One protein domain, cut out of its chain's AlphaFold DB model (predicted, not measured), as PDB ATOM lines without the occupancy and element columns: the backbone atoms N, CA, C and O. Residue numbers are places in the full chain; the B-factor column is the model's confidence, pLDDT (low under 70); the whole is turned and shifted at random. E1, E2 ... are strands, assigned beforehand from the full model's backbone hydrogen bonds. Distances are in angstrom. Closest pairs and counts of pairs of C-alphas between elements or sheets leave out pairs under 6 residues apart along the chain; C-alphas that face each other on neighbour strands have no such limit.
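This is residues 4 to 48 of the 282 residues of an uncharacterized protein of Aphidius gifuensis (UniProt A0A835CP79). What shape? With little regular structure, the meander E1 E2 E3, antiparallel neighbours in turn, and E4 beside E1 form a curled sheet. Its parts? Four named strands, E1 to E4, hold 17 of 45 printed residues: all strand, a mixed sheet, order E3, E2, E1, E4. It is compact, radius of gyration of the C-alphas 10.0 A, spanning 29 by 23 by 14 A.

Which are inner? E2, residues 14 to 19, and E1, residues 4 to 8, form a hairpin, N 15 and O 6 within hydrogen-bond range at 2.7 A. Which are edges? E3, residues 25 to 27, forms a hairpin with E2, N 26 and O 18 at 2.9 A. E4, residues 45 to 47, is parallel to E1, N 46 and O 7 at 3.3 A.

E1's start? C-alpha 4 is at (288.375, 254.921, 320.124). E4's end? C-alpha 47 is at (301.873, 261.511, 320.608).

Which link is long? E3 to E4 is, with 17 residues. Low confidence? Residues 36, 47 and 48 are under 70.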
ATOM      1  N   SER A   4     286.992 255.346 320.350       85.94
ATOM      2  CA  SER A   4     288.375 254.921 320.124       85.94
ATOM      3  C   SER A   4     289.174 255.115 321.407       85.94
ATOM      4  O   SER A   4     289.111 256.179 322.023       85.94
ATOM      5  N   GLU A   5     289.932 254.097 321.807       90.19
ATOM      6  CA  GLU A   5     290.824 254.157 322.966       90.19
ATOM      7  C   GLU A   5     292.260 254.441 322.513       90.19
ATOM      8  O   GLU A   5     292.710 253.928 321.487       90.19
ATOM      9  N   ALA A   6     292.991 255.250 323.278       88.44
ATOM     10  CA  ALA A   6     294.410 255.495 323.040       88.44
ATOM     11  C   ALA A   6     295.176 255.734 324.338       88.44
ATOM     12  O   ALA A   6     294.602 256.176 325.327       88.44
ATOM     13  N   ILE A   7     296.487 255.496 324.342       85.94
ATOM     14  CA  ILE A   7     297.333 255.712 325.527       85.94
ATOM     15  C   ILE A   7     298.108 257.029 325.389       85.94
ATOM     16  O   ILE A   7     298.724 257.295 324.356       85.94
ATOM     17  N   CYS A   8     298.093 257.850 326.443       85.50
ATOM     18  CA  CYS A   8     298.867 259.089 326.528       85.50
ATOM     19  C   CYS A   8     300.365 258.805 326.713       85.50
ATOM     20  O   CYS A   8     300.759 258.249 327.738       85.50
ATOM     21  N   ASP A   9     301.212 259.276 325.798       80.19
ATOM     22  CA  ASP A   9     302.675 259.129 325.887       80.19
ATOM     23  C   ASP A   9     303.313 259.805 327.119       80.19
ATOM     24  O   ASP A   9     304.325 259.333 327.636       80.19
ATOM     25  N   LYS A  10     302.724 260.899 327.621       80.56
ATOM     26  CA  LYS A  10     303.261 261.666 328.757       80.56
ATOM     27  C   LYS A  10     302.934 261.071 330.122       80.56
ATOM     28  O   LYS A  10     303.756 261.177 331.029       80.56
ATOM     29  N   CYS A  11     301.730 260.534 330.303       89.31
ATOM     30  CA  CYS A  11     301.256 260.086 331.620       89.31
ATOM     31  C   CYS A  11     300.846 258.610 331.682       89.31
ATOM     32  O   CYS A  11     300.629 258.101 332.776       89.31
ATOM     33  N   GLY A  12     300.744 257.923 330.542       88.06
ATOM     34  CA  GLY A  12     300.356 256.513 330.462       88.06
ATOM     35  C   GLY A  12     298.862 256.232 330.649       88.06
ATOM     36  O   GLY A  12     298.462 255.074 330.579       88.06
ATOM     37  N   SER A  13     298.026 257.249 330.876       89.94
ATOM     38  CA  SER A  13     296.576 257.070 331.006       89.94
ATOM     39  C   SER A  13     295.927 256.693 329.675       89.94
ATOM     40  O   SER A  13     296.311 257.213 328.624       89.94
ATOM     41  N   VAL A  14     294.905 255.836 329.737       88.50
ATOM     42  CA  VAL A  14     294.004 255.570 328.610       88.50
ATOM     43  C   VAL A  14     293.060 256.762 328.451       88.50
ATOM     44  O   VAL A  14     292.436 257.208 329.413       88.50
ATOM     45  N   ILE A  15     292.982 257.289 327.237       91.25
ATOM     46  CA  ILE A  15     292.126 258.393 326.822       91.25
ATOM     47  C   ILE A  15     291.045 257.805 325.918       91.25
ATOM     48  O   ILE A  15     291.334 256.956 325.075       91.25
ATOM     49  N   LEU A  16     289.809 258.268 326.091       89.50
ATOM     50  CA  LEU A  16     288.688 257.940 325.216       89.50
ATOM     51  C   LEU A  16     288.452 259.106 324.255       89.50
ATOM     52  O   LEU A  16     288.290 260.246 324.689       89.50
ATOM     53  N   GLY A  17     288.466 258.818 322.958       86.44
ATOM     54  CA  GLY A  17     288.198 259.785 321.904       86.44
ATOM     55  C   GLY A  17     286.747 259.695 321.452       86.44
ATOM     56  O   GLY A  17     286.238 258.600 321.199       86.44
ATOM     57  N   ALA A  18     286.089 260.847 321.334       84.69
ATOM     58  CA  ALA A  18     284.728 260.943 320.819       84.69
ATOM     59  C   ALA A  18     284.750 261.428 319.365       84.69
ATOM     60  O   ALA A  18     285.396 262.429 319.051       84.69
ATOM     61  N   TYR A  19     284.034 260.733 318.478       82.94
ATOM     62  CA  TYR A  19     283.779 261.233 317.128       82.94
ATOM     63  C   TYR A  19     282.744 262.359 317.175       82.94
ATOM     64  O   TYR A  19     281.700 262.226 317.813       82.94
ATOM     65  N   GLN A  20     283.034 263.451 316.476       82.69
ATOM     66  CA  GLN A  20     282.074 264.499 316.152       82.69
ATOM     67  C   GLN A  20     281.279 264.134 314.887       82.69
ATOM     68  O   GLN A  20     281.640 263.211 314.152       82.69
ATOM     69  N   ASP A  21     280.199 264.872 314.621       82.56
ATOM     70  CA  ASP A  21     279.293 264.630 313.485       82.56
ATOM     71  C   ASP A  21     279.976 264.782 312.109       82.56
ATOM     72  O   ASP A  21     279.489 264.259 311.108       82.56
ATOM     73  N   ASP A  22     281.118 265.473 312.047       83.06
ATOM     74  CA  ASP A  22     281.948 265.647 310.849       83.06
ATOM     75  C   ASP A  22     282.978 264.513 310.646       83.06
ATOM     76  O   ASP A  22     283.738 264.529 309.676       83.06
ATOM     77  N   GLY A  23     283.007 263.524 311.548       81.94
ATOM     78  CA  GLY A  23     283.975 262.427 311.553       81.94
ATOM     79  C   GLY A  23     285.321 262.772 312.200       81.94
ATOM     80  O   GLY A  23     286.214 261.921 312.223       81.94
ATOM     81  N   THR A  24     285.484 263.979 312.750       79.81
ATOM     82  CA  THR A  24     286.690 264.382 313.477       79.81
ATOM     83  C   THR A  24     286.696 263.761 314.872       79.81
ATOM     84  O   THR A  24     285.701 263.808 315.595       79.81
ATOM     85  N   LEU A  25     287.829 263.184 315.280       79.88
ATOM     86  CA  LEU A  25     287.979 262.611 316.615       79.88
ATOM     87  C   LEU A  25     288.536 263.652 317.594       79.88
ATOM     88  O   LEU A  25     289.654 264.141 317.418       79.88
ATOM     89  N   LEU A  26     287.769 263.974 318.633       82.19
ATOM     90  CA  LEU A  26     288.181 264.895 319.686       82.19
ATOM     91  C   LEU A  26     288.784 264.113 320.860       82.19
ATOM     92  O   LEU A  26     288.138 263.230 321.429       82.19
ATOM     93  N   TRP A  27     290.012 264.468 321.237       83.50
ATOM     94  CA  TRP A  27     290.700 263.923 322.407       83.50
ATOM     95  C   TRP A  27     290.788 264.990 323.498       83.50
ATOM     96  O   TRP A  27     291.560 265.943 323.376       83.50
ATOM     97  N   GLU A  28     290.034 264.826 324.583       83.75
ATOM     98  CA  GLU A  28     290.145 265.698 325.753       83.75
ATOM     99  C   GLU A  28     291.068 265.063 326.794       83.75
ATOM    100  O   GLU A  28     290.769 264.021 327.375       83.75
ATOM    101  N   HIS A  29     292.224 265.685 327.034       87.50
ATOM    102  CA  HIS A  29     293.139 265.250 328.084       87.50
ATOM    103  C   HIS A  29     293.960 266.422 328.624       87.50
ATOM    104  O   HIS A  29     294.435 267.274 327.870       87.50
ATOM    105  N   SER A  30     294.182 266.454 329.939       87.75
ATOM    106  CA  SER A  30     294.872 267.565 330.611       87.75
ATOM    107  C   SER A  30     296.308 267.776 330.115       87.75
ATOM    108  O   SER A  30     296.782 268.910 330.052       87.75
ATOM    109  N   CYS A  31     296.983 266.713 329.664       84.38
ATOM    110  CA  CYS A  31     298.316 266.806 329.057       84.38
ATOM    111  C   CYS A  31     298.350 267.563 327.716       84.38
ATOM    112  O   CYS A  31     299.446 267.895 327.257       84.38
ATOM    113  N   PHE A  32     297.194 267.820 327.088       83.62
ATOM    114  CA  PHE A  32     297.076 268.416 325.752       83.62
ATOM    115  C   PHE A  32     296.501 269.840 325.746       83.62
ATOM    116  O   PHE A  32     296.487 270.462 324.691       83.62
ATOM    117  N   ILE A  33     296.107 270.400 326.901       78.44
ATOM    118  CA  ILE A  33     295.445 271.723 327.005       78.44
ATOM    119  C   ILE A  33     296.255 272.855 326.338       78.44
ATOM    120  O   ILE A  33     295.679 273.796 325.801       78.44
ATOM    121  N   ASN A  34     297.586 272.741 326.310       73.25
ATOM    122  CA  ASN A  34     298.481 273.753 325.733       73.25
ATOM    123  C   ASN A  34     299.041 273.379 324.347       73.25
ATOM    124  O   ASN A  34     299.993 274.003 323.878       73.25
ATOM    125  N   HIS A  35     298.504 272.350 323.689       72.56
ATOM    126  CA  HIS A  35     299.029 271.849 322.420       72.56
ATOM    127  C   HIS A  35     298.042 272.087 321.272       72.56
ATOM    128  O   HIS A  35     296.873 271.737 321.353       72.56
ATOM    129  N   LYS A  36     298.528 272.684 320.174       66.94
ATOM    130  CA  LYS A  36     297.698 273.059 319.012       66.94
ATOM    131  C   LYS A  36     297.292 271.881 318.117       66.94
ATOM    132  O   LYS A  36     296.390 272.041 317.304       66.94
ATOM    133  N   ALA A  37     297.974 270.741 318.215       73.44
ATOM    134  CA  ALA A  37     297.681 269.549 317.424       73.44
ATOM    135  C   ALA A  37     298.086 268.286 318.191       73.44
ATOM    136  O   ALA A  37     299.171 268.235 318.777       73.44
ATOM    137  N   VAL A  38     297.222 267.274 318.154       73.25
ATOM    138  CA  VAL A  38     297.460 265.927 318.685       73.25
ATOM    139  C   VAL A  38     297.383 264.966 317.503       73.25
ATOM    140  O   VAL A  38     296.460 265.064 316.696       73.25
ATOM    141  N   PHE A  39     298.363 264.077 317.369       77.50
ATOM    142  CA  PHE A  39     298.417 263.115 316.270       77.50
ATOM    143  C   PHE A  39     298.102 261.719 316.801       77.50
ATOM    144  O   PHE A  39     298.606 261.321 317.851       77.50
ATOM    145  N   TYR A  40     297.269 260.989 316.060       71.56
ATOM    146  CA  TYR A  40     296.907 259.609 316.356       71.56
ATOM    147  C   TYR A  40     297.560 258.683 315.334       71.56
ATOM    148  O   TYR A  40     297.341 258.823 314.128       71.56
ATOM    149  N   GLU A  41     298.368 257.744 315.810       75.25
ATOM    150  CA  GLU A  41     298.951 256.700 314.975       75.25
ATOM    151  C   GLU A  41     298.115 255.420 315.062       75.25
ATOM    152  O   GLU A  41     297.501 255.124 316.085       75.25
ATOM    153  N   LYS A  42     298.102 254.627 313.981       74.56
ATOM    154  CA  LYS A  42     297.337 253.365 313.896       74.56
ATOM    155  C   LYS A  42     297.713 252.337 314.978       74.56
ATOM    156  O   LYS A  42     297.000 251.357 315.148       74.56
ATOM    157  N   SER A  43     298.816 252.561 315.691       74.12
ATOM    158  CA  SER A  43     299.290 251.793 316.843       74.12
ATOM    159  C   SER A  43     298.470 252.014 318.128       74.12
ATOM    160  O   SER A  43     298.720 251.323 319.111       74.12
ATOM    161  N   GLY A  44     297.514 252.954 318.149       75.12
ATOM    162  CA  GLY A  44     296.732 253.285 319.352       75.12
ATOM    163  C   GLY A  44     297.467 254.210 320.329       75.12
ATOM    164  O   GLY A  44     297.041 254.390 321.471       75.12
ATOM    165  N   ILE A  45     298.587 254.799 319.901       70.88
ATOM    166  CA  ILE A  45     299.382 255.729 320.705       70.88
ATOM    167  C   ILE A  45     299.105 257.156 320.232       70.88
ATOM    168  O   ILE A  45     299.214 257.469 319.042       70.88
ATOM    169  N   LEU A  46     298.765 258.031 321.182       72.12
ATOM    170  CA  LEU A  46     298.699 259.473 320.956       72.12
ATOM    171  C   LEU A  46     300.040 260.083 321.323       72.12
ATOM    172  O   LEU A  46     300.438 260.044 322.490       72.12
ATOM    173  N   TYR A  47     300.703 260.690 320.343       68.19
ATOM    174  CA  TYR A  47     301.873 261.511 320.608       68.19
ATOM    175  C   TYR A  47     301.563 262.982 320.401       68.19
ATOM    176  O   TYR A  47     300.924 263.424 319.437       68.19
ATOM    177  N   VAL A  48     302.085 263.771 321.329       68.38
ATOM    178  CA  VAL A  48     302.088 265.218 321.205       68.38
ATOM    179  C   VAL A  48     303.365 265.591 320.493       68.38
ATOM    180  O   VAL A  48     304.428 265.627 321.108       68.38
TER     181      VAL A  48